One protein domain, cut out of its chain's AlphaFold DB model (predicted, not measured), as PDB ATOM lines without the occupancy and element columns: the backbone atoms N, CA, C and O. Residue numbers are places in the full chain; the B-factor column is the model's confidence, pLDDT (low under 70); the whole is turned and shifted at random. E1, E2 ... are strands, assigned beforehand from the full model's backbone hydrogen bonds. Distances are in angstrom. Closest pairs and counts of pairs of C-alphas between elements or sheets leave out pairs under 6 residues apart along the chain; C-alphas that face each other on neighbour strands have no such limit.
ATOM      1  N   ILE A  35       7.580  18.540  29.636       94.62
ATOM      2  CA  ILE A  35       8.429  19.496  28.900       94.62
ATOM      3  C   ILE A  35       7.600  20.632  28.283       94.62
ATOM      4  O   ILE A  35       6.484  20.412  27.819       94.62
ATOM      5  N   ILE A  36       8.157  21.850  28.232       96.88
ATOM      6  CA  ILE A  36       7.605  22.988  27.477       96.88
ATOM      7  C   ILE A  36       8.493  23.262  26.257       96.88
ATOM      8  O   ILE A  36       9.694  23.486  26.396       96.88
ATOM      9  N   HIS A  37       7.884  23.306  25.074       97.81
ATOM     10  CA  HIS A  37       8.498  23.704  23.811       97.81
ATOM     11  C   HIS A  37       7.977  25.091  23.420       97.81
ATOM     12  O   HIS A  37       6.845  25.223  22.950       97.81
ATOM     13  N   GLU A  38       8.781  26.134  23.638       97.81
ATOM     14  CA  GLU A  38       8.381  27.530  23.414       97.81
ATOM     15  C   GLU A  38       9.179  28.169  22.274       97.81
ATOM     16  O   GLU A  38      10.370  28.434  22.420       97.81
ATOM     17  N   ASN A  39       8.513  28.451  21.149       97.75
ATOM     18  CA  ASN A  39       9.100  29.147  19.992       97.75
ATOM     19  C   ASN A  39      10.423  28.542  19.468       97.75
ATOM     20  O   ASN A  39      11.301  29.266  18.994       97.75
ATOM     21  N   ILE A  40      10.580  27.219  19.576       98.12
ATOM     22  CA  ILE A  40      11.797  26.515  19.159       98.12
ATOM     23  C   ILE A  40      11.741  26.089  17.688       98.12
ATOM     24  O   ILE A  40      10.671  25.804  17.143       98.12
ATOM     25  N   THR A  41      12.921  25.950  17.083       98.50
ATOM     26  CA  THR A  41      13.105  25.300  15.781       98.50
ATOM     27  C   THR A  41      13.956  24.049  15.960       98.50
ATOM     28  O   THR A  41      15.084  24.123  16.438       98.50
ATOM     29  N   ILE A  42      13.421  22.908  15.548       98.44
ATOM     30  CA  ILE A  42      14.092  21.614  15.499       98.44
ATOM     31  C   ILE A  42      14.745  21.480  14.120       98.44
ATOM     32  O   ILE A  42      14.051  21.489  13.101       98.44
ATOM     33  N   THR A  43      16.075  21.378  14.088       97.88
ATOM     34  CA  THR A  43      16.884  21.276  12.854       97.88
ATOM     35  C   THR A  43      17.660  19.965  12.739       97.88
ATOM     36  O   THR A  43      18.269  19.702  11.710       97.88
ATOM     37  N   GLU A  44      17.618  19.130  13.774       97.62
ATOM     38  CA  GLU A  44      18.266  17.819  13.854       97.62
ATOM     39  C   GLU A  44      17.190  16.757  14.142       97.62
ATOM     40  O   GLU A  44      16.185  17.087  14.788       97.62
ATOM     41  N   PRO A  45      17.355  15.498  13.691       98.31
ATOM     42  CA  PRO A  45      16.392  14.441  13.983       98.31
ATOM     43  C   PRO A  45      16.137  14.337  15.487       98.31
ATOM     44  O   PRO A  45      17.072  14.207  16.273       98.31
ATOM     45  N   THR A  46      14.871  14.425  15.891       98.31
ATOM     46  CA  THR A  46      14.488  14.541  17.305       98.31
ATOM     47  C   THR A  46      13.373  13.564  17.639       98.31
ATOM     48  O   THR A  46      12.448  13.378  16.849       98.31
ATOM     49  N   VAL A  47      13.444  12.963  18.829       98.38
ATOM     50  CA  VAL A  47      12.396  12.093  19.375       98.38
ATOM     51  C   VAL A  47      11.785  12.757  20.605       98.38
ATOM     52  O   VAL A  47      12.512  13.201  21.493       98.38
ATOM     53  N   TRP A  48      10.457  12.839  20.665       98.06
ATOM     54  CA  TRP A  48       9.730  13.210  21.881       98.06
ATOM     55  C   TRP A  48       9.247  11.941  22.580       98.06
ATOM     56  O   TRP A  48       8.510  11.148  21.990       98.06
ATOM     57  N   LEU A  49       9.736  11.746  23.807       96.12
ATOM     58  CA  LEU A  49       9.568  10.515  24.577       96.12
ATOM     59  C   LEU A  49       8.347  10.590  25.492       96.12
ATOM     60  O   LEU A  49       8.111  11.610  26.141       96.12
ATOM     61  N   VAL A  50       7.637   9.473  25.631       95.00
ATOM     62  CA  VAL A  50       6.403   9.384  26.431       95.00
ATOM     63  C   VAL A  50       6.627   9.676  27.922       95.00
ATOM     64  O   VAL A  50       5.715  10.147  28.605       95.00
ATOM     65  N   GLU A  51       7.836   9.435  28.435       94.44
ATOM     66  CA  GLU A  51       8.212   9.731  29.825       94.44
ATOM     67  C   GLU A  51       8.149  11.227  30.159       94.44
ATOM     68  O   GLU A  51       7.892  11.574  31.307       94.44
ATOM     69  N   ASN A  52       8.278  12.097  29.146       94.69
ATOM     70  CA  ASN A  52       8.254  13.557  29.276       94.69
ATOM     71  C   ASN A  52       6.848  14.160  29.130       94.69
ATOM     72  O   ASN A  52       6.686  15.376  28.963       94.69
ATOM     73  N   ASN A  53       5.815  13.318  29.154       95.00
ATOM     74  CA  ASN A  53       4.443  13.764  28.997       95.00
ATOM     75  C   ASN A  53       3.972  14.671  30.159       95.00
ATOM     76  O   ASN A  53       4.278  14.415  31.326       95.00
ATOM     77  N   PRO A  54       3.111  15.666  29.872       96.00
ATOM     78  CA  PRO A  54       2.765  16.159  28.537       96.00
ATOM     79  C   PRO A  54       3.868  17.056  27.943       96.00
ATOM     80  O   PRO A  54       4.473  17.864  28.644       96.00
ATOM     81  N   HIS A  55       4.039  17.000  26.624       98.00
ATOM     82  CA  HIS A  55       4.787  18.008  25.873       98.00
ATOM     83  C   HIS A  55       3.892  19.228  25.628       98.00
ATOM     84  O   HIS A  55       2.969  19.190  24.816       98.00
ATOM     85  N   THR A  56       4.144  20.321  26.338       98.12
ATOM     86  CA  THR A  56       3.382  21.566  26.204       98.12
ATOM     87  C   THR A  56       3.972  22.432  25.096       98.12
ATOM     88  O   THR A  56       5.159  22.739  25.114       98.12
ATOM     89  N   ILE A  57       3.151  22.843  24.133       98.50
ATOM     90  CA  ILE A  57       3.533  23.676  22.993       98.50
ATOM     91  C   ILE A  57       3.084  25.109  23.262       98.50
ATOM     92  O   ILE A  57       1.889  25.362  23.432       98.50
ATOM     93  N   ARG A  58       4.035  26.046  23.264       98.00
ATOM     94  CA  ARG A  58       3.778  27.481  23.422       98.00
ATOM     95  C   ARG A  58       4.317  28.253  22.221       98.00
ATOM     96  O   ARG A  58       5.475  28.110  21.829       98.00
ATOM     97  N   GLY A  59       3.472  29.101  21.641       97.88
ATOM     98  CA  GLY A  59       3.810  29.828  20.422       97.88
ATOM     99  C   GLY A  59       3.994  28.884  19.230       97.88
ATOM    100  O   GLY A  59       3.181  27.990  19.010       97.88
ATOM    101  N   THR A  60       5.037  29.099  18.430       98.44
ATOM    102  CA  THR A  60       5.271  28.318  17.202       98.44
ATOM    103  C   THR A  60       6.463  27.385  17.357       98.44
ATOM    104  O   THR A  60       7.595  27.851  17.415       98.44
ATOM    105  N   VAL A  61       6.226  26.076  17.355       98.69
ATOM    106  CA  VAL A  61       7.298  25.077  17.253       98.69
ATOM    107  C   VAL A  61       7.463  24.681  15.795       98.69
ATOM    108  O   VAL A  61       6.489  24.305  15.145       98.69
ATOM    109  N   VAL A  62       8.686  24.770  15.273       98.75
ATOM    110  CA  VAL A  62       8.994  24.451  13.872       98.75
ATOM    111  C   VAL A  62       9.897  23.229  13.791       98.75
ATOM    112  O   VAL A  62      10.913  23.174  14.471       98.75
ATOM    113  N   VAL A  63       9.581  22.278  12.919       98.69
ATOM    114  CA  VAL A  63      10.485  21.203  12.487       98.69
ATOM    115  C   VAL A  63      10.953  21.556  11.081       98.69
ATOM    116  O   VAL A  63      10.135  21.607  10.166       98.69
ATOM    117  N   SER A  64      12.238  21.868  10.903       97.88
ATOM    118  CA  SER A  64      12.763  22.431   9.653       97.88
ATOM    119  C   SER A  64      13.851  21.563   9.041       97.88
ATOM    120  O   SER A  64      14.934  21.444   9.608       97.88
ATOM    121  N   GLY A  65      13.591  21.024   7.847       95.31
ATOM    122  CA  GLY A  65      14.542  20.197   7.094       95.31
ATOM    123  C   GLY A  65      14.976  18.911   7.806       95.31
ATOM    124  O   GLY A  65      16.054  18.394   7.529       95.31
ATOM    125  N   THR A  66      14.169  18.435   8.756       98.06
ATOM    126  CA  THR A  66      14.471  17.263   9.580       98.06
ATOM    127  C   THR A  66      13.204  16.538  10.035       98.06
ATOM    128  O   THR A  66      12.087  16.990   9.784       98.06
ATOM    129  N   THR A  67      13.361  15.407  10.722       98.50
ATOM    130  CA  THR A  67      12.242  14.593  11.205       98.50
ATOM    131  C   THR A  67      12.027  14.738  12.709       98.50
ATOM    132  O   THR A  67      12.960  14.579  13.497       98.50
ATOM    133  N   LEU A  68      10.773  14.981  13.099       98.81
ATOM    134  CA  LEU A  68      10.296  14.810  14.470       98.81
ATOM    135  C   LEU A  68       9.578  13.464  14.596       98.81
ATOM    136  O   LEU A  68       8.592  13.219  13.902       98.81
ATOM    137  N   THR A  69      10.032  12.619  15.512       98.81
ATOM    138  CA  THR A  69       9.383  11.345  15.841       98.81
ATOM    139  C   THR A  69       8.722  11.444  17.210       98.81
ATOM    140  O   THR A  69       9.341  11.894  18.171       98.81
ATOM    141  N   LEU A  70       7.470  11.010  17.310       98.75
ATOM    142  CA  LEU A  70       6.738  10.931  18.571       98.75
ATOM    143  C   LEU A  70       6.640   9.468  19.004       98.75
ATOM    144  O   LEU A  70       6.202   8.625  18.219       98.75
ATOM    145  N   GLU A  71       7.014   9.157  20.244       98.12
ATOM    146  CA  GLU A  71       6.794   7.812  20.778       98.12
ATOM    147  C   GLU A  71       5.291   7.503  20.934       98.12
ATOM    148  O   GLU A  71       4.494   8.403  21.229       98.12
ATOM    149  N   PRO A  72       4.862   6.235  20.787       98.44
ATOM    150  CA  PRO A  72       3.488   5.845  21.088       98.44
ATOM    151  C   PRO A  72       3.062   6.264  22.503       98.44
ATOM    152  O   PRO A  72       3.751   5.977  23.482       98.44
ATOM    153  N   GLY A  73       1.902   6.913  22.620       97.69
ATOM    154  CA  GLY A  73       1.392   7.457  23.883       97.69
ATOM    155  C   GLY A  73       1.806   8.902  24.182       97.69
ATOM    156  O   GLY A  73       1.420   9.428  25.226       97.69
ATOM    157  N   THR A  74       2.577   9.562  23.311       98.50
ATOM    158  CA  THR A  74       2.958  10.976  23.489       98.50
ATOM    159  C   THR A  74       1.723  11.889  23.521       98.50
ATOM    160  O   THR A  74       0.817  11.759  22.696       98.50
ATOM    161  N   ILE A  75       1.689  12.839  24.459       98.44
ATOM    162  CA  ILE A  75       0.620  13.832  24.627       98.44
ATOM    163  C   ILE A  75       1.192  15.227  24.371       98.44
ATOM    164  O   ILE A  75       2.018  15.716  25.141       98.44
ATOM    165  N   LEU A  76       0.703  15.888  23.327       98.69
ATOM    166  CA  LEU A  76       0.998  17.270  22.977       98.69
ATOM    167  C   LEU A  76      -0.150  18.167  23.453       98.69
ATOM    168  O   LEU A  76      -1.289  18.016  23.005       98.69
ATOM    169  N   ARG A  77       0.150  19.115  24.346       98.19
ATOM    170  CA  ARG A  77      -0.799  20.116  24.853       98.19
ATOM    171  C   ARG A  77      -0.472  21.491  24.299       98.19
ATOM    172  O   ARG A  77       0.557  22.057  24.638       98.19
ATOM    173  N   PHE A  78      -1.349  22.049  23.487       98.62
ATOM    174  CA  PHE A  78      -1.159  23.357  22.878       98.62
ATOM    175  C   PHE A  78      -1.776  24.451  23.754       98.62
ATOM    176  O   PHE A  78      -2.962  24.395  24.083       98.62
ATOM    177  N   GLU A  79      -0.980  25.448  24.140       98.25
ATOM    178  CA  GLU A  79      -1.509  26.683  24.724       98.25
ATOM    179  C   GLU A  79      -2.282  27.504  23.675       98.25
ATOM    180  O   GLU A  79      -2.274  27.195  22.480       98.25
ATOM    181  N   ALA A  80      -2.960  28.561  24.133       96.88
ATOM    182  CA  ALA A  80      -3.706  29.453  23.254       96.88
ATOM    183  C   ALA A  80      -2.836  29.931  22.079       96.88
ATOM    184  O   ALA A  80      -1.702  30.364  22.287       96.88
ATOM    185  N   ASP A  81      -3.374  29.846  20.860       93.38
ATOM    186  CA  ASP A  81      -2.703  30.268  19.616       93.38
ATOM    187  C   ASP A  81      -1.448  29.460  19.225       93.38
ATOM    188  O   ASP A  81      -0.780  29.788  18.240       93.38
ATOM    189  N   ALA A  82      -1.121  28.387  19.950       98.25
ATOM    190  CA  ALA A  82       0.059  27.587  19.653       98.25
ATOM    191  C   ALA A  82      -0.116  26.718  18.394       98.25
ATOM    192  O   ALA A  82      -1.223  26.291  18.050       98.25
ATOM    193  N   LYS A  83       1.000  26.429  17.715       98.19
ATOM    194  CA  LYS A  83       1.054  25.582  16.512       98.19
ATOM    195  C   LYS A  83       2.362  24.810  16.396       98.19
ATOM    196  O   LYS A  83       3.406  25.252  16.877       98.19
ATOM    197  N   LEU A  84       2.283  23.681  15.697       98.75
ATOM    198  CA  LEU A  84       3.420  22.854  15.302       98.75
ATOM    199  C   LEU A  84       3.515  22.862  13.774       98.75
ATOM    200  O   LEU A  84       2.585  22.425  13.101       98.75
ATOM    201  N   GLU A  85       4.611  23.364  13.216       98.62
ATOM    202  CA  GLU A  85       4.803  23.464  11.768       98.62
ATOM    203  C   GLU A  85       6.009  22.635  11.308       98.62
ATOM    204  O   GLU A  85       7.142  22.882  11.703       98.62
ATOM    205  N   ILE A  86       5.772  21.677  10.423       98.62
ATOM    206  CA  ILE A  86       6.767  20.873   9.727       98.62
ATOM    207  C   ILE A  86       7.005  21.573   8.391       98.62
ATOM    208  O   ILE A  86       6.093  21.661   7.567       98.62
ATOM    209  N   ARG A  87       8.187  22.160   8.202       96.56
ATOM    210  CA  ARG A  87       8.456  23.095   7.102       96.56
ATOM    211  C   ARG A  87       9.759  22.805   6.389       96.56
ATOM    212  O   ARG A  87      10.727  22.361   6.998       96.56
ATOM    213  N   ASN A  88       9.806  23.263   5.144       92.25
ATOM    214  CA  ASN A  88      10.951  23.160   4.248       92.25
ATOM    215  C   ASN A  88      11.193  21.726   3.782       92.25
ATOM    216  O   ASN A  88      10.764  20.745   4.392       92.25
ATOM    217  N   ASP A  89      11.901  21.629   2.664       91.44
ATOM    218  CA  ASP A  89      12.191  20.349   2.052       91.44
ATOM    219  C   ASP A  89      12.948  19.423   3.018       91.44
ATOM    220  O   ASP A  89      13.759  19.883   3.820       91.44
ATOM    221  N   ASN A  90      12.688  18.118   2.936       93.25
ATOM    222  CA  ASN A  90      13.198  17.083   3.846       93.25
ATOM    223  C   ASN A  90      12.691  17.140   5.302       93.25
ATOM    224  O   ASN A  90      13.218  16.423   6.152       93.25
ATOM    225  N   ALA A  91      11.667  17.943   5.607       98.00
ATOM    226  CA  ALA A  91      11.001  17.882   6.905       98.00
ATOM    227  C   ALA A  91       9.868  16.849   6.944       98.00
ATOM    228  O   ALA A  91       9.115  16.714   5.979       98.00
ATOM    229  N   ALA A  92       9.716  16.154   8.073       98.38
ATOM    230  CA  ALA A  92       8.617  15.217   8.308       98.38
ATOM    231  C   ALA A  92       8.254  15.118   9.796       98.38
ATOM    232  O   ALA A  92       9.066  15.410  10.676       98.38
ATOM    233  N   ILE A  93       7.040  14.647  10.077       98.81
ATOM    234  CA  ILE A  93       6.657  14.139  11.397       98.81
ATOM    235  C   ILE A  93       6.243  12.672  11.297       98.81
ATOM    236  O   ILE A  93       5.491  12.289  10.400       98.81
ATOM    237  N   ILE A  94       6.735  11.853  12.225       98.81
ATOM    238  CA  ILE A  94       6.341  10.453  12.394       98.81
ATOM    239  C   ILE A  94       5.601  10.341  13.728       98.81
ATOM    240  O   ILE A  94       6.213  10.273  14.792       98.81
ATOM    241  N   ALA A  95       4.272  10.339  13.660       98.81
ATOM    242  CA  ALA A  95       3.363  10.185  14.787       98.81
ATOM    243  C   ALA A  95       2.597   8.861  14.645       98.81
ATOM    244  O   ALA A  95       1.456   8.811  14.191       98.81
ATOM    245  N   VAL A  96       3.247   7.756  15.007       98.75
ATOM    246  CA  VAL A  96       2.682   6.405  14.881       98.75
ATOM    247  C   VAL A  96       2.429   5.843  16.277       98.75
ATOM    248  O   VAL A  96       3.339   5.337  16.925       98.75
ATOM    249  N   GLY A  97       1.190   5.972  16.749       98.00
ATOM    250  CA  GLY A  97       0.726   5.405  18.012       98.00
ATOM    251  C   GLY A  97       0.355   3.922  17.908       98.00
ATOM    252  O   GLY A  97       0.517   3.277  16.872       98.00
ATOM    253  N   LEU A  98      -0.193   3.391  19.000       96.62
ATOM    254  CA  LEU A  98      -0.775   2.046  19.084       96.62
ATOM    255  C   LEU A  98      -2.255   2.133  19.499       96.62
ATOM    256  O   LEU A  98      -2.632   3.126  20.123       96.62
ATOM    257  N   PRO A  99      -3.093   1.107  19.239       95.06
ATOM    258  CA  PRO A  99      -4.502   1.105  19.653       95.06
ATOM    259  C   PRO A  99      -4.740   1.418  21.140       95.06
ATOM    260  O   PRO A  99      -5.737   2.041  21.489       95.06
ATOM    261  N   ASP A 100      -3.827   0.995  22.016       95.06
ATOM    262  CA  ASP A 100      -3.852   1.214  23.466       95.06
ATOM    263  C   ASP A 100      -2.946   2.372  23.930       95.06
ATOM    264  O   ASP A 100      -2.975   2.753  25.099       95.06
ATOM    265  N   LYS A 101      -2.147   2.943  23.020       96.81
ATOM    266  CA  LYS A 101      -1.199   4.042  23.268       96.81
ATOM    267  C   LYS A 101      -1.225   5.036  22.110       96.81
ATOM    268  O   LYS A 101      -0.234   5.218  21.394       96.81
ATOM    269  N   GLY A 102      -2.388   5.638  21.892       97.69
ATOM    270  CA  GLY A 102      -2.555   6.663  20.867       97.69
ATOM    271  C   GLY A 102      -1.750   7.926  21.181       97.69
ATOM    272  O   GLY A 102      -1.469   8.218  22.344       97.69
ATOM    273  N   ILE A 103      -1.376   8.677  20.147       98.88
ATOM    274  CA  ILE A 103      -0.726   9.989  20.294       98.88
ATOM    275  C   ILE A 103      -1.808  11.067  20.322       98.88
ATOM    276  O   ILE A 103      -2.698  11.060  19.475       98.88
ATOM    277  N   VAL A 104      -1.748  11.999  21.274       98.81
ATOM    278  CA  VAL A 104      -2.816  12.988  21.495       98.81
ATOM    279  C   VAL A 104      -2.317  14.404  21.220       98.81
ATOM    280  O   VAL A 104      -1.366  14.848  21.851       98.81
ATOM    281  N   PHE A 105      -2.995  15.132  20.336       98.88
ATOM    282  CA  PHE A 105      -2.824  16.561  20.061       98.88
ATOM    283  C   PHE A 105      -4.051  17.306  20.609       98.88
ATOM    284  O   PHE A 105      -5.136  17.218  20.033       98.88
ATOM    285  N   THR A 106      -3.906  18.002  21.741       98.62
ATOM    286  CA  THR A 106      -5.042  18.574  22.490       98.62
ATOM    287  C   THR A 106      -4.751  19.958  23.071       98.62
ATOM    288  O   THR A 106      -3.618  20.433  23.069       98.62
ATOM    289  N   SER A 107      -5.785  20.619  23.590       98.38
ATOM    290  CA  SER A 107      -5.684  21.908  24.276       98.38
ATOM    291  C   SER A 107      -5.003  21.773  25.645       98.38
ATOM    292  O   SER A 107      -5.221  20.812  26.382       98.38
ATOM    293  N   ALA A 108      -4.204  22.772  26.020       97.56
ATOM    294  CA  ALA A 108      -3.690  22.935  27.379       97.56
ATOM    295  C   ALA A 108      -4.717  23.579  28.336       97.56
ATOM    296  O   ALA A 108      -4.452  23.689  29.535       97.56
ATOM    297  N   ALA A 109      -5.873  24.030  27.833       97.19
ATOM    298  CA  ALA A 109      -6.893  24.686  28.643       97.19
ATOM    299  C   ALA A 109      -7.554  23.720  29.640       97.19
ATOM    300  O   ALA A 109      -7.787  22.548  29.356       97.19
ATOM    301  N   VAL A 110      -7.935  24.245  30.808       94.38
ATOM    302  CA  VAL A 110      -8.651  23.480  31.848       94.38
ATOM    303  C   VAL A 110     -10.045  23.041  31.377       94.38
ATOM    304  O   VAL A 110     -10.529  21.986  31.775       94.38
ATOM    305  N   ALA A 111     -10.678  23.840  30.516       96.12
ATOM    306  CA  ALA A 111     -11.940  23.528  29.853       96.12
ATOM    307  C   ALA A 111     -11.745  23.661  28.333       96.12
ATOM    308  O   ALA A 111     -11.963  24.752  27.797       96.12
ATOM    309  N   PRO A 112     -11.281  22.593  27.658       97.31
ATOM    310  CA  PRO A 112     -10.992  22.622  26.232       97.31
ATOM    311  C   PRO A 112     -12.207  22.999  25.387       97.31
ATOM    312  O   PRO A 112     -13.323  22.528  25.627       97.31
ATOM    313  N   LYS A 113     -11.986  23.819  24.365       96.75
ATOM    314  CA  LYS A 113     -12.993  24.174  23.361       96.75
ATOM    315  C   LYS A 113     -12.367  24.241  21.973       96.75
ATOM    316  O   LYS A 113     -11.173  24.464  21.818       96.75
ATOM    317  N   ALA A 114     -13.201  24.064  20.956       96.38
ATOM    318  CA  ALA A 114     -12.789  24.171  19.565       96.38
ATOM    319  C   ALA A 114     -12.064  25.502  19.291       96.38
ATOM    320  O   ALA A 114     -12.584  26.575  19.613       96.38
ATOM    321  N   GLY A 115     -10.886  25.429  18.666       96.56
ATOM    322  CA  GLY A 115     -10.073  26.593  18.322       96.56
ATOM    323  C   GLY A 115      -9.217  27.152  19.459       96.56
ATOM    324  O   GLY A 115      -8.795  28.305  19.373       96.56
ATOM    325  N   ASP A 116      -8.951  26.372  20.509       97.81
ATOM    326  CA  ASP A 116      -7.984  26.761  21.542       97.81
ATOM    327  C   ASP A 116      -6.571  26.897  20.962       97.81
ATOM    328  O   ASP A 116      -5.832  27.805  21.339       97.81
ATOM    329  N   TRP A 117      -6.222  26.059  19.988       98.38
ATOM    330  CA  TRP A 117      -4.939  26.098  19.291       98.38
ATOM    331  C   TRP A 117      -5.105  26.161  17.771       98.38
ATOM    332  O   TRP A 117      -6.182  25.919  17.220       98.38
ATOM    333  N   GLU A 118      -4.031  26.549  17.086       97.94
ATOM    334  CA  GLU A 118      -4.040  26.852  15.657       97.94
ATOM    335  C   GLU A 118      -4.096  25.572  14.813       97.94
ATOM    336  O   GLU A 118      -5.175  25.199  14.355       97.94
ATOM    337  N   HIS A 119      -2.959  24.906  14.580       98.31
ATOM    338  CA  HIS A 119      -2.880  23.715  13.726       98.31
ATOM    339  C   HIS A 119      -1.545  22.963  13.875       98.31
ATOM    340  O   HIS A 119      -0.548  23.502  14.362       98.31
ATOM    341  N   VAL A 120      -1.545  21.714  13.406       98.69
ATOM    342  CA  VAL A 120      -0.364  20.952  13.004       98.69
ATOM    343  C   VAL A 120      -0.258  21.103  11.489       98.69
ATOM    344  O   VAL A 120      -1.122  20.630  10.753       98.69
ATOM    345  N   GLY A 121       0.749  21.832  11.017       98.31
ATOM    346  CA  GLY A 121       0.921  22.156   9.602       98.31
ATOM    347  C   GLY A 121       2.106  21.441   8.984       98.31
ATOM    348  O   GLY A 121       3.187  21.477   9.552       98.31
ATOM    349  N   ILE A 122       1.925  20.850   7.808       98.50
ATOM    350  CA  ILE A 122       2.989  20.284   6.980       98.50
ATOM    351  C   ILE A 122       3.045  21.110   5.701       98.50
ATOM    352  O   ILE A 122       2.063  21.176   4.960       98.50
ATOM    353  N   ILE A 123       4.156  21.818   5.504       97.69
ATOM    354  CA  ILE A 123       4.234  22.962   4.593       97.69
ATOM    355  C   ILE A 123       5.502  22.877   3.739       97.69
ATOM    356  O   ILE A 123       6.613  23.020   4.258       97.69
ATOM    357  N   ASN A 124       5.333  22.753   2.420       96.38
ATOM    358  CA  ASN A 124       6.401  22.675   1.418       96.38
ATOM    359  C   ASN A 124       7.430  21.570   1.732       96.38
ATOM    360  O   ASN A 124       8.620  21.860   1.892       96.38
ATOM    361  N   THR A 125       6.975  20.320   1.856       96.62
ATOM    362  CA  THR A 125       7.829  19.168   2.201       96.62
ATOM    363  C   THR A 125       7.768  18.089   1.119       96.62
ATOM    364  O   THR A 125       6.694  17.765   0.614       96.62
ATOM    365  N   SER A 126       8.914  17.490   0.770       94.06
ATOM    366  CA  SER A 126       8.954  16.310  -0.114       94.06
ATOM    367  C   SER A 126       8.792  14.984   0.630       94.06
ATOM    368  O   SER A 126       8.322  14.010   0.040       94.06
ATOM    369  N   LEU A 127       9.167  14.935   1.914       96.00
ATOM    370  CA  LEU A 127       8.976  13.753   2.745       96.00
ATOM    371  C   LEU A 127       7.532  13.663   3.227       96.00
ATOM    372  O   LEU A 127       6.895  14.656   3.592       96.00
ATOM    373  N   GLU A 128       7.038  12.432   3.245       96.00
ATOM    374  CA  GLU A 128       5.716  12.107   3.748       96.00
ATOM    375  C   GLU A 128       5.710  12.075   5.277       96.00
ATOM    376  O   GLU A 128       6.516  11.385   5.904       96.00
ATOM    377  N   SER A 129       4.758  12.787   5.874       98.56
ATOM    378  CA  SER A 129       4.483  12.674   7.309       98.56
ATOM    379  C   SER A 129       3.467  11.570   7.595       98.56
ATOM    380  O   SER A 129       2.585  11.294   6.785       98.56
ATOM    381  N   GLN A 130       3.562  10.941   8.763       98.81
ATOM    382  CA  GLN A 130       2.749   9.776   9.113       98.81
ATOM    383  C   GLN A 130       1.983  10.014  10.408       98.81
ATOM    384  O   GLN A 130       2.576  10.392  11.417       98.81
ATOM    385  N   PHE A 131       0.684   9.732  10.378       98.88
ATOM    386  CA  PHE A 131      -0.213   9.757  11.525       98.88
ATOM    387  C   PHE A 131      -0.975   8.436  11.591       98.88
ATOM    388  O   PHE A 131      -1.781   8.122  10.716       98.88
ATOM    389  N   ALA A 132      -0.724   7.652  12.633       98.81
ATOM    390  CA  ALA A 132      -1.462   6.425  12.903       98.81
ATOM    391  C   ALA A 132      -1.876   6.384  14.371       98.81
ATOM    392  O   ALA A 132      -1.068   6.726  15.233       98.81
ATOM    393  N   PHE A 133      -3.116   5.978  14.661       98.75
ATOM    394  CA  PHE A 133      -3.647   5.950  16.034       98.75
ATOM    395  C   PHE A 133      -3.456   7.291  16.767       98.75
ATOM    396  O   PHE A 133      -3.072   7.339  17.936       98.75
ATOM    397  N   CYS A 134      -3.672   8.398  16.053       98.88
ATOM    398  CA  CYS A 134      -3.578   9.749  16.596       98.88
ATOM    399  C   CYS A 134      -4.962  10.284  16.981       98.88
ATOM    400  O   CYS A 134      -5.959   9.943  16.352       98.88
ATOM    401  N   ILE A 135      -5.021  11.165  17.975       98.88
ATOM    402  CA  ILE A 135      -6.223  11.899  18.378       98.88
ATOM    403  C   ILE A 135      -5.925  13.390  18.250       98.88
ATOM    404  O   ILE A 135      -5.040  13.897  18.933       98.88
ATOM    405  N   PHE A 136      -6.670  14.092  17.403       98.81
ATOM    406  CA  PHE A 136      -6.622  15.544  17.255       98.81
ATOM    407  C   PHE A 136      -7.902  16.158  17.806       98.81
ATOM    408  O   PHE A 136      -9.000  15.817  17.358       98.81
ATOM    409  N   GLU A 137      -7.780  17.085  18.751       98.31
ATOM    410  CA  GLU A 137      -8.949  17.697  19.375       98.31
ATOM    411  C   GLU A 137      -8.762  19.165  19.766       98.31
ATOM    412  O   GLU A 137      -7.672  19.602  20.134       98.31
ATOM    413  N   PHE A 138      -9.860  19.927  19.707       98.06
ATOM    414  CA  PHE A 138      -9.964  21.313  20.190       98.06
ATOM    415  C   PHE A 138      -9.108  22.355  19.442       98.06
ATOM    416  O   PHE A 138      -8.970  23.490  19.894       98.06
ATOM    417  N   GLY A 139      -8.557  22.009  18.277       97.25
ATOM    418  CA  GLY A 139      -7.734  22.907  17.460       97.25
ATOM    419  C   GLY A 139      -8.486  23.595  16.323       97.25
ATOM    420  O   GLY A 139      -9.719  23.677  16.303       97.25
ATOM    421  N   GLY A 140      -7.727  24.045  15.322       96.38
ATOM    422  CA  GLY A 140      -8.265  24.593  14.079       96.38
ATOM    423  C   GLY A 140      -8.830  25.998  14.256       96.38
ATOM    424  O   GLY A 140      -9.864  26.305  13.669       96.38
ATOM    425  N   LYS A 141      -8.198  26.833  15.097       96.00
ATOM    426  CA  LYS A 141      -8.676  28.188  15.439       96.00
ATOM    427  C   LYS A 141      -9.019  29.034  14.214       96.00
ATOM    428  O   LYS A 141     -10.029  29.738  14.201       96.00
ATOM    429  N   ASN A 142      -8.187  28.974  13.179       90.88
ATOM    430  CA  ASN A 142      -8.471  29.649  11.925       90.88
ATOM    431  C   ASN A 142      -9.585  28.912  11.170       90.88
ATOM    432  O   ASN A 142      -9.373  27.822  10.643       90.88
ATOM    433  N   ALA A 143     -10.745  29.559  11.038       83.19
ATOM    434  CA  ALA A 143     -11.905  28.999  10.349       83.19
ATOM    435  C   ALA A 143     -11.616  28.570   8.896       83.19
ATOM    436  O   ALA A 143     -12.343  27.752   8.346       83.19
ATOM    437  N   ASN A 144     -10.581  29.103   8.243       87.31
ATOM    438  CA  ASN A 144     -10.186  28.742   6.876       87.31
ATOM    439  C   ASN A 144      -9.021  27.738   6.823       87.31
ATOM    440  O   ASN A 144      -8.398  27.583   5.777       87.31
ATOM    441  N   ARG A 145      -8.712  27.072   7.939       91.31
ATOM    442  CA  ARG A 145      -7.733  25.983   8.041       91.31
ATOM    443  C   ARG A 145      -8.323  24.799   8.809       91.31
ATOM    444  O   ARG A 145      -9.468  24.843   9.263       91.31
ATOM    445  N   GLY A 146      -7.544  23.725   8.898       94.44
ATOM    446  CA  GLY A 146      -7.865  22.535   9.678       94.44
ATOM    447  C   GLY A 146      -7.032  22.422  10.955       94.44
ATOM    448  O   GLY A 146      -6.091  23.189  11.142       94.44
ATOM    449  N   MET A 147      -7.343  21.437  11.803       97.06
ATOM    450  CA  MET A 147      -6.426  21.001  12.870       97.06
ATOM    451  C   MET A 147      -5.154  20.397  12.279       97.06
ATOM    452  O   MET A 147      -4.063  20.678  12.764       97.06
ATOM    453  N   LEU A 148      -5.302  19.613  11.211       98.62
ATOM    454  CA  LEU A 148      -4.207  19.170  10.356       98.62
ATOM    455  C   LEU A 148      -4.241  19.968   9.048       98.62
ATOM    456  O   LEU A 148      -5.283  20.070   8.399       98.62
ATOM    457  N   VAL A 149      -3.103  20.542   8.664       98.62
ATOM    458  CA  VAL A 149      -2.947  21.355   7.452       98.62
ATOM    459  C   VAL A 149      -1.870  20.736   6.573       98.62
ATOM    460  O   VAL A 149      -0.734  20.599   7.012       98.62
ATOM    461  N   LEU A 150      -2.214  20.406   5.330       98.44
ATOM    462  CA  LEU A 150      -1.259  20.054   4.279       98.44
ATOM    463  C   LEU A 150      -1.192  21.205   3.276       98.44
ATOM    464  O   LEU A 150      -2.216  21.582   2.704       98.44
ATOM    465  N   ASP A 151      -0.006  21.760   3.064       97.38
ATOM    466  CA  ASP A 151       0.237  22.857   2.128       97.38
ATOM    467  C   ASP A 151       1.466  22.541   1.271       97.38
ATOM    468  O   ASP A 151       2.597  22.701   1.720       97.38
ATOM    469  N   ASP A 152       1.231  22.033   0.058       96.88
ATOM    470  CA  ASP A 152       2.271  21.485  -0.826       96.88
ATOM    471  C   ASP A 152       3.074  20.361  -0.149       96.88
ATOM    472  O   ASP A 152       4.303  20.376  -0.073       96.88
ATOM    473  N   ALA A 153       2.334  19.410   0.425       97.25
ATOM    474  CA  ALA A 153       2.866  18.329   1.243       97.25
ATOM    475  C   ALA A 153       2.004  17.062   1.160       97.25
ATOM    476  O   ALA A 153       0.838  17.099   0.749       97.25
ATOM    477  N   ARG A 154       2.574  15.935   1.607       97.56
ATOM    478  CA  ARG A 154       1.895  14.633   1.668       97.56
ATOM    479  C   ARG A 154       1.883  14.050   3.072       97.56
ATOM    480  O   ARG A 154       2.846  14.201   3.825       97.56
ATOM    481  N   ALA A 155       0.796  13.356   3.401       98.38
ATOM    482  CA  ALA A 155       0.693  12.604   4.644       98.38
ATOM    483  C   ALA A 155      -0.087  11.291   4.497       98.38
ATOM    484  O   ALA A 155      -1.017  11.194   3.695       98.38
ATOM    485  N   SER A 156       0.256  10.313   5.331       98.62
ATOM    486  CA  SER A 156      -0.579   9.145   5.618       98.62
ATOM    487  C   SER A 156      -1.314   9.371   6.937       98.62
ATOM    488  O   SER A 156      -0.684   9.730   7.932       98.62
ATOM    489  N   VAL A 157      -2.637   9.189   6.954       98.81
ATOM    490  CA  VAL A 157      -3.480   9.330   8.149       98.81
ATOM    491  C   VAL A 157      -4.393   8.116   8.265       98.81
ATOM    492  O   VAL A 157      -5.332   7.951   7.482       98.81
ATOM    493  N   ILE A 158      -4.123   7.254   9.240       98.75
ATOM    494  CA  ILE A 158      -4.869   6.007   9.428       98.75
ATOM    495  C   ILE A 158      -5.276   5.792  10.883       98.75
ATOM    496  O   ILE A 158      -4.553   6.180  11.800       98.75
ATOM    497  N   HIS A 159      -6.422   5.145  11.113       98.69
ATOM    498  CA  HIS A 159      -6.891   4.789  12.462       98.69
ATOM    499  C   HIS A 159      -6.889   5.956  13.462       98.69
ATOM    500  O   HIS A 159      -6.646   5.762  14.651       98.69
ATOM    501  N   SER A 160      -7.088   7.177  12.975       98.88
ATOM    502  CA  SER A 160      -6.966   8.396  13.768       98.88
ATOM    503  C   SER A 160      -8.326   9.048  13.992       98.88
ATOM    504  O   SER A 160      -9.252   8.881  13.199       98.88
ATOM    505  N   VAL A 161      -8.439   9.801  15.082       98.81
ATOM    506  CA  VAL A 161      -9.662  10.482  15.507       98.81
ATOM    507  C   VAL A 161      -9.460  11.988  15.414       98.81
ATOM    508  O   VAL A 161      -8.477  12.519  15.929       98.81
ATOM    509  N   PHE A 162     -10.409  12.692  14.807       98.69
ATOM    510  CA  PHE A 162     -10.491  14.147  14.825       98.69
ATOM    511  C   PHE A 162     -11.810  14.561  15.463       98.69
ATOM    512  O   PHE A 162     -12.870  14.107  15.037       98.69
ATOM    513  N   ARG A 163     -11.760  15.450  16.458       98.00
ATOM    514  CA  ARG A 163     -12.981  15.977  17.073       98.00
ATOM    515  C   ARG A 163     -12.899  17.435  17.490       98.00
ATOM    516  O   ARG A 163     -11.832  17.937  17.821       98.00
ATOM    517  N   HIS A 164     -14.042  18.114  17.501       96.38
ATOM    518  CA  HIS A 164     -14.177  19.473  18.046       96.38
ATOM    519  C   HIS A 164     -13.228  20.512  17.412       96.38
ATOM    520  O   HIS A 164     -12.493  21.197  18.124       96.38
ATOM    521  N   SER A 165     -13.232  20.657  16.082       95.94
ATOM    522  CA  SER A 165     -12.451  21.702  15.396       95.94
ATOM    523  C   SER A 165     -13.262  22.979  15.162       95.94
ATOM    524  O   SER A 165     -14.437  22.916  14.799       95.94
ATOM    525  N   ALA A 166     -12.627  24.150  15.306       96.06
ATOM    526  CA  ALA A 166     -13.268  25.439  14.995       96.06
ATOM    527  C   ALA A 166     -13.298  25.766  13.486       96.06
ATOM    528  O   ALA A 166     -14.071  26.620  13.052       96.06
ATOM    529  N   GLY A 167     -12.484  25.076  12.686       94.88
ATOM    530  CA  GLY A 167     -12.518  25.073  11.223       94.88
ATOM    531  C   GLY A 167     -12.797  23.671  10.682       94.88
ATOM    532  O   GLY A 167     -13.646  22.944  11.210       94.88
ATOM    533  N   TYR A 168     -12.048  23.276   9.652       97.44
ATOM    534  CA  TYR A 168     -12.020  21.891   9.169       97.44
ATOM    535  C   TYR A 168     -11.319  20.985  10.199       97.44
ATOM    536  O   TYR A 168     -10.542  21.459  11.033       97.44
ATOM    537  N   HIS A 169     -11.525  19.671  10.139       98.12
ATOM    538  CA  HIS A 169     -10.602  18.758  10.819       98.12
ATOM    539  C   HIS A 169      -9.286  18.698  10.051       98.12
ATOM    540  O   HIS A 169      -8.217  18.895  10.632       98.12
ATOM    541  N   VAL A 170      -9.382  18.514   8.732       98.25
ATOM    542  CA  VAL A 170      -8.228  18.460   7.843       98.25
ATOM    543  C   VAL A 170      -8.399  19.427   6.682       98.25
ATOM    544  O   VAL A 170      -9.425  19.457   6.009       98.25
ATOM    545  N   PHE A 171      -7.373  20.226   6.441       98.19
ATOM    546  CA  PHE A 171      -7.301  21.138   5.314       98.19
ATOM    547  C   PHE A 171      -6.150  20.711   4.416       98.19
ATOM    548  O   PHE A 171      -5.009  20.626   4.869       98.19
ATOM    549  N   THR A 172      -6.437  20.478   3.141       97.88
ATOM    550  CA  THR A 172      -5.403  20.324   2.117       97.88
ATOM    551  C   THR A 172      -5.472  21.535   1.198       97.88
ATOM    552  O   THR A 172      -6.545  21.883   0.709       97.88
ATOM    553  N   ASN A 173      -4.354  22.229   0.990       96.44
ATOM    554  CA  ASN A 173      -4.342  23.397   0.121       96.44
ATOM    555  C   ASN A 173      -4.602  22.955  -1.326       96.44
ATOM    556  O   ASN A 173      -3.717  22.388  -1.972       96.44
ATOM    557  N   SER A 174      -5.807  23.247  -1.816       93.56
ATOM    558  CA  SER A 174      -6.329  22.888  -3.140       93.56
ATOM    559  C   SER A 174      -5.574  23.531  -4.307       93.56
ATOM    560  O   SER A 174      -5.606  23.016  -5.423       93.56
ATOM    561  N   SER A 175      -4.864  24.635  -4.050       93.62
ATOM    562  CA  SER A 175      -4.025  25.338  -5.031       93.62
ATOM    563  C   SER A 175      -2.616  24.744  -5.176       93.62
ATOM    564  O   SER A 175      -1.814  25.234  -5.976       93.62
ATOM    565  N   LYS A 176      -2.298  23.709  -4.392       95.12
ATOM    566  CA  LYS A 176      -0.981  23.067  -4.292       95.12
ATOM    567  C   LYS A 176      -1.092  21.552  -4.441       95.12
ATOM    568  O   LYS A 176      -2.190  20.999  -4.491       95.12
ATOM    569  N   ASN A 177       0.048  20.859  -4.479       93.06
ATOM    570  CA  ASN A 177       0.091  19.396  -4.540       93.06
ATOM    571  C   ASN A 177      -0.121  18.759  -3.150       93.06
ATOM    572  O   ASN A 177       0.651  17.906  -2.717       93.06
ATOM    573  N   SER A 178      -1.153  19.211  -2.433       96.75
ATOM    574  CA  SER A 178      -1.485  18.739  -1.086       96.75
ATOM    575  C   SER A 178      -2.398  17.521  -1.178       96.75
ATOM    576  O   SER A 178      -3.515  17.636  -1.690       96.75
ATOM    577  N   ALA A 179      -1.934  16.364  -0.713       96.00
ATOM    578  CA  ALA A 179      -2.644  15.098  -0.894       96.00
ATOM    579  C   ALA A 179      -2.330  14.093   0.216       96.00
ATOM    580  O   ALA A 179      -1.295  14.186   0.877       96.00
ATOM    581  N   PHE A 180      -3.182  13.080   0.364       98.12
ATOM    582  CA  PHE A 180      -2.851  11.922   1.183       98.12
ATOM    583  C   PHE A 180      -2.181  10.840   0.339       98.12
ATOM    584  O   PHE A 180      -2.506  10.660  -0.834       98.12
ATOM    585  N   SER A 181      -1.254  10.097   0.931       96.38
ATOM    586  CA  SER A 181      -0.871   8.781   0.407       96.38
ATOM    587  C   SER A 181      -1.870   7.708   0.838       96.38
ATOM    588  O   SER A 181      -2.115   6.747   0.111       96.38
ATOM    589  N   MET A 182      -2.481   7.902   2.009       95.94
ATOM    590  CA  MET A 182      -3.568   7.096   2.543       95.94
ATOM    591  C   MET A 182      -4.375   7.923   3.547       95.94
ATOM    592  O   MET A 182      -3.799   8.557   4.429       95.94
ATOM    593  N   PHE A 183      -5.704   7.876   3.455       98.56
ATOM    594  CA  PHE A 183      -6.606   8.415   4.474       98.56
ATOM    595  C   PHE A 183      -7.713   7.397   4.766       98.56
ATOM    596  O   PHE A 183      -8.716   7.359   4.053       98.56
ATOM    597  N   ALA A 184      -7.520   6.514   5.747       98.56
ATOM    598  CA  ALA A 184      -8.386   5.344   5.932       98.56
ATOM    599  C   ALA A 184      -8.642   4.988   7.401       98.56
ATOM    600  O   ALA A 184      -7.776   5.152   8.258       98.56
ATOM    601  N   ASN A 185      -9.808   4.396   7.672       98.56
ATOM    602  CA  ASN A 185     -10.224   3.952   9.008       98.56
ATOM    603  C   ASN A 185     -10.192   5.058  10.077       98.56
ATOM    604  O   ASN A 185      -9.893   4.780  11.236       98.56
ATOM    605  N   ASN A 186     -10.444   6.309   9.689       98.81
ATOM    606  CA  ASN A 186     -10.445   7.447  10.605       98.81
ATOM    607  C   ASN A 186     -11.854   7.760  11.120       98.81
ATOM    608  O   ASN A 186     -12.838   7.508  10.429       98.81
ATOM    609  N   GLU A 187     -11.948   8.373  12.296       98.69
ATOM    610  CA  GLU A 187     -13.197   8.898  12.853       98.69
ATOM    611  C   GLU A 187     -13.127  10.427  12.933       98.69
ATOM    612  O   GLU A 187     -12.168  10.985  13.459       98.69
ATOM    613  N   LEU A 188     -14.111  11.122  12.370       98.62
ATOM    614  CA  LEU A 188     -14.138  12.579  12.285       98.62
ATOM    615  C   LEU A 188     -15.502  13.081  12.754       98.62
ATOM    616  O   LEU A 188     -16.501  12.761  12.116       98.62
ATOM    617  N   SER A 189     -15.563  13.866  13.831       97.62
ATOM    618  CA  SER A 189     -16.834  14.370  14.368       97.62
ATOM    619  C   SER A 189     -16.766  15.785  14.951       97.62
ATOM    620  O   SER A 189     -15.810  16.199  15.609       97.62
ATOM    621  N   GLY A 190     -17.832  16.562  14.762       95.06
ATOM    622  CA  GLY A 190     -17.968  17.871  15.412       95.06
ATOM    623  C   GLY A 190     -17.015  18.947  14.878       95.06
ATOM    624  O   GLY A 190     -16.476  19.735  15.662       95.06
ATOM    625  N   SER A 191     -16.796  18.996  13.564       94.88
ATOM    626  CA  SER A 191     -16.199  20.155  12.895       94.88
ATOM    627  C   SER A 191     -17.206  21.298  12.749       94.88
ATOM    628  O   SER A 191     -18.377  21.078  12.447       94.88
ATOM    629  N   ALA A 192     -16.745  22.544  12.894       93.81
ATOM    630  CA  ALA A 192     -17.570  23.725  12.621       93.81
ATOM    631  C   ALA A 192     -17.773  24.001  11.112       93.81
ATOM    632  O   ALA A 192     -18.668  24.756  10.732       93.81
ATOM    633  N   LYS A 193     -16.939  23.403  10.249       93.94
ATOM    634  CA  LYS A 193     -17.069  23.396   8.781       93.94
ATOM    635  C   LYS A 193     -17.247  21.964   8.253       93.94
ATOM    636  O   LYS A 193     -17.601  21.066   9.014       93.94
ATOM    637  N   ALA A 194     -17.024  21.747   6.954       96.19
ATOM    638  CA  ALA A 194     -16.820  20.406   6.407       96.19
ATOM    639  C   ALA A 194     -15.677  19.699   7.154       96.19
ATOM    640  O   ALA A 194     -14.769  20.350   7.675       96.19
ATOM    641  N   ALA A 195     -15.712  18.370   7.215       97.62
ATOM    642  CA  ALA A 195     -14.671  17.609   7.902       97.62
ATOM    643  C   ALA A 195     -13.310  17.804   7.217       97.62
ATOM    644  O   ALA A 195     -12.286  18.000   7.873       97.62
ATOM    645  N   ILE A 196     -13.323  17.776   5.884       98.38
ATOM    646  CA  ILE A 196     -12.135  17.820   5.040       98.38
ATOM    647  C   ILE A 196     -12.362  18.853   3.936       98.38
ATOM    648  O   ILE A 196     -13.439  18.877   3.343       98.38
ATOM    649  N   LEU A 197     -11.347  19.671   3.651       97.94
ATOM    650  CA  LEU A 197     -11.239  20.418   2.396       97.94
ATOM    651  C   LEU A 197     -10.191  19.751   1.505       97.94
ATOM    652  O   LEU A 197      -9.040  19.573   1.927       97.94
ATOM    653  N   ILE A 198     -10.585  19.378   0.286       97.94
ATOM    654  CA  ILE A 198      -9.730  18.646  -0.650       97.94
ATOM    655  C   ILE A 198      -9.900  19.092  -2.096       97.94
ATOM    656  O   ILE A 198     -10.983  19.483  -2.515       97.94
ATOM    657  N   SER A 199      -8.823  19.024  -2.882       97.69
ATOM    658  CA  SER A 199      -8.919  19.273  -4.320       97.69
ATOM    659  C   SER A 199      -9.645  18.121  -5.032       97.69
ATOM    660  O   SER A 199      -9.503  16.959  -4.632       97.69
ATOM    661  N   PRO A 200     -10.360  18.382  -6.142       97.69
ATOM    662  CA  PRO A 200     -10.979  17.315  -6.930       97.69
ATOM    663  C   PRO A 200      -9.951  16.296  -7.452       97.69
ATOM    664  O   PRO A 200     -10.243  15.103  -7.541       97.69
ATOM    665  N   ASN A 201      -8.722  16.734  -7.746       97.06
ATOM    666  CA  ASN A 201      -7.648  15.851  -8.205       97.06
ATOM    667  C   ASN A 201      -7.068  14.968  -7.089       97.06
ATOM    668  O   ASN A 201      -6.388  13.998  -7.398       97.06
ATOM    669  N   HIS A 202      -7.335  15.244  -5.810       97.81
ATOM    670  CA  HIS A 202      -6.831  14.438  -4.691       97.81
ATOM    671  C   HIS A 202      -7.930  13.731  -3.897       97.81
ATOM    672  O   HIS A 202      -7.614  12.910  -3.044       97.81
ATOM    673  N   ALA A 203      -9.209  13.954  -4.199       98.06
ATOM    674  CA  ALA A 203     -10.319  13.279  -3.519       98.06
ATOM    675  C   ALA A 203     -10.274  11.736  -3.615       98.06
ATOM    676  O   ALA A 203     -10.761  11.061  -2.710       98.06
ATOM    677  N   HIS A 204      -9.615  11.175  -4.639       97.69
ATOM    678  CA  HIS A 204      -9.347   9.732  -4.771       97.69
ATOM    679  C   HIS A 204      -8.439   9.159  -3.664       97.69
ATOM    680  O   HIS A 204      -8.428   7.953  -3.431       97.69
ATOM    681  N   THR A 205      -7.685  10.014  -2.963       97.81
ATOM    682  CA  THR A 205      -6.784   9.611  -1.867       97.81
ATOM    683  C   THR A 205      -7.522   9.336  -0.552       97.81
ATOM    684  O   THR A 205      -6.937   8.782   0.382       97.81
ATOM    685  N   LEU A 206      -8.815   9.679  -0.477       98.31
ATOM    686  CA  LEU A 206      -9.679   9.289   0.633       98.31
ATOM    687  C   LEU A 206     -10.021   7.800   0.507       98.31
ATOM    688  O   LEU A 206     -10.751   7.373  -0.387       98.31
ATOM    689  N   GLY A 207      -9.438   7.012   1.403       97.31
ATOM    690  CA  GLY A 207      -9.603   5.570   1.490       97.31
ATOM    691  C   GLY A 207     -10.932   5.149   2.114       97.31
ATOM    692  O   GLY A 207     -11.877   5.925   2.243       97.31
ATOM    693  N   GLU A 208     -10.998   3.875   2.488       96.81
ATOM    694  CA  GLU A 208     -12.194   3.237   3.046       96.81
ATOM    695  C   GLU A 208     -12.171   3.224   4.581       96.81
ATOM    696  O   GLU A 208     -11.153   3.508   5.217       96.81
ATOM    697  N   GLY A 209     -13.313   2.885   5.182       97.38
ATOM    698  CA  GLY A 209     -13.451   2.727   6.631       97.38
ATOM    699  C   GLY A 209     -13.537   4.037   7.418       97.38
ATOM    700  O   GLY A 209     -13.590   3.991   8.642       97.38
ATOM    701  N   ASN A 210     -13.555   5.196   6.752       98.44
ATOM    702  CA  ASN A 210     -13.714   6.477   7.436       98.44
ATOM    703  C   ASN A 210     -15.160   6.670   7.925       98.44
ATOM    704  O   ASN A 210     -16.121   6.581   7.153       98.44
ATOM    705  N   LEU A 211     -15.301   6.991   9.207       98.31
ATOM    706  CA  LEU A 211     -16.551   7.366   9.858       98.31
ATOM    707  C   LEU A 211     -16.544   8.879  10.065       98.31
ATOM    708  O   LEU A 211     -15.852   9.397  10.936       98.31
ATOM    709  N   ILE A 212     -17.282   9.594   9.226       97.94
ATOM    710  CA  ILE A 212     -17.347  11.047   9.225       97.94
ATOM    711  C   ILE A 212     -18.756  11.438   9.657       97.94
ATOM    712  O   ILE A 212     -19.732  11.094   9.003       97.94
ATOM    713  N   ASP A 213     -18.849  12.175  10.754       95.00
ATOM    714  CA  ASP A 213     -20.058  12.821  11.245       95.00
ATOM    715  C   ASP A 213     -19.859  14.341  11.177       95.00
ATOM    716  O   ASP A 213     -19.475  15.015  12.139       95.00
ATOM    717  N   ALA A 214     -20.040  14.869   9.967       91.56
ATOM    718  CA  ALA A 214     -19.950  16.291   9.681       91.56
ATOM    719  C   ALA A 214     -21.092  16.692   8.735       91.56
ATOM    720  O   ALA A 214     -21.080  16.291   7.568       91.56
ATOM    721  N   PRO A 215     -22.055  17.525   9.173       84.62
ATOM    722  CA  PRO A 215     -23.237  17.863   8.370       84.62
ATOM    723  C   PRO A 215     -22.893  18.605   7.071       84.62
ATOM    724  O   PRO A 215     -23.674  18.614   6.126       84.62
ATOM    725  N   MET A 216     -21.709  19.221   7.012       93.62
ATOM    726  CA  MET A 216     -21.200  19.931   5.838       93.62
ATOM    727  C   MET A 216     -20.391  19.035   4.882       93.62
ATOM    728  O   MET A 216     -19.864  19.538   3.894       93.62
ATOM    729  N   GLY A 217     -20.281  17.733   5.169       96.94
ATOM    730  CA  GLY A 217     -19.628  16.739   4.319       96.94
ATOM    731  C   GLY A 217     -18.121  16.931   4.145       96.94
ATOM    732  O   GLY A 217     -17.421  17.377   5.060       96.94
ATOM    733  N   ILE A 218     -17.629  16.561   2.963       98.56
ATOM    734  CA  ILE A 218     -16.266  16.813   2.481       98.56
ATOM    735  C   ILE A 218     -16.342  17.916   1.433       98.56
ATOM    736  O   ILE A 218     -16.955  17.728   0.389       98.56
ATOM    737  N   GLU A 219     -15.718  19.060   1.675       98.12
ATOM    738  CA  GLU A 219     -15.699  20.153   0.709       98.12
ATOM    739  C   GLU A 219     -14.666  19.872  -0.384       98.12
ATOM    740  O   GLU A 219     -13.472  19.730  -0.109       98.12
ATOM    741  N   VAL A 220     -15.130  19.810  -1.632       98.25
ATOM    742  CA  VAL A 220     -14.250  19.723  -2.796       98.25
ATOM    743  C   VAL A 220     -14.004  21.131  -3.319       98.25
ATOM    744  O   VAL A 220     -14.902  21.768  -3.875       98.25
ATOM    745  N   ASP A 221     -12.778  21.613  -3.141       95.75
ATOM    746  CA  ASP A 221     -12.360  22.940  -3.573       95.75
ATOM    747  C   ASP A 221     -11.492  22.857  -4.831       95.75
ATOM    748  O   ASP A 221     -10.388  22.311  -4.839       95.75
ATOM    749  N   GLY A 222     -12.014  23.394  -5.926       93.12
ATOM    750  CA  GLY A 222     -11.360  23.410  -7.225       93.12
ATOM    751  C   GLY A 222     -12.376  23.367  -8.354       93.12
ATOM    752  O   GLY A 222     -13.510  22.936  -8.170       93.12
TER     753      GLY A 222
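What this domain is: This is residues 35 to 222 of the 589 residues of an uncharacterized protein of Bacteroidetes bacterium (UniProt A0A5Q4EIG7). The chain is wound in stacked turns, a three-sided solenoid whose walls are three parallel sheets; E3, E4 and E5 make one turn with one strand in each wall, E6, E7 and E8 the next, and so on to E15, E16 and E17. Two last turns, E18 with E19 and E20 with E21, have no named strand in the third wall. The walls run E1 E3 E6 E9 E12 E15 E18 E20, then E4 E7 E10 E13 E16 E19 E21, then E2 E5 E8 E11 E14 E17. The 188 printed residues have no named helix and 21 named strands, E1 to E21 along the chain, which hold 91 residues, under half; the class is all strand. The whole is compact, with a radius of gyration of the C-alphas of 14.8 A, and rounded, with spans of 39 by 37 by 30 A.

How they stand to each other: The first sheet holds E1 at residues 36 to 38, E3 at 55 to 58, E6 at 75 to 78, E9 at 103 to 107, E12 at 134 to 137, E15 at 161 to 165, E18 at 187 to 191 and E20 at 211 to 213, in this order; E1 and E20 are its edge strands. E1 and E3 are parallel at 26 degrees, with N 37 and O 56 within hydrogen-bond range at 2.8 A. E15 and E18 are parallel at 1 degree, with N 162 and O 187 at 2.8 A. This sheet is twisted, with C-alphas up to 4.2 A off its best plane. The second sheet holds E4 at residues 60 to 64, E7 at 83 to 87, E10 at 120 to 123, E13 at 146 to 151, E16 at 168 to 172, E19 at 196 to 198 and E21 at 218 to 220. It is twisted too, up to 4.1 A off its plane. E4 and E7 are parallel at 18 degrees, with N 63 and O 85 within hydrogen-bond range at 2.8 A. Residues 41 to 42 pair in parallel with residues 62 to 63 of E4. The closest C-alphas of E16 and E18 are those of Tyr 168 and Ser 191, 5.9 A apart. The third sheet holds E2 at residues 46 to 48, E5 at 67 to 70, E8 at 92 to 96, E11 at 129 to 132, E14 at 154 to 158 and E17 at 179 to 184. E2 and E5 are parallel at 17 degrees, with N 48 and O 69 within hydrogen-bond range at 2.9 A. The second and third sheets form a sandwich, two sheets face to face, with the facing parts 10.0 A centre to centre and the best planes 31 degrees apart. The closest C-alphas of E7 and E8 are those of Ile 86 and Ala 92, 6.1 A apart. E11 runs on into E12 at 92 degrees across a break of 1 residue. E1 and E21 are apart.

Where its parts are: E1 begins with C-alpha 36 at (7.605, 22.988, 27.477). Among the longer strands, E9 measures 13.5 A from first to last C-alpha, E14 13.4 A and E17 13.2 A. E13 measures 11.1 A and begins with C-alpha 146 at (-7.865, 22.535, 9.678). E21 ends with C-alpha 220 at (-14.250, 19.723, -2.796).

The domain as a whole: The C-alphas of Glu 51 and Gly 222 are the two farthest apart, at 44.1 A. The printed part, residues 35 to 222, has no cut. The links E9 to E10 and E19 to E20 are long, with 12 residues each. The mean pLDDT of the printed part is 97.0, and no printed residue is under 70.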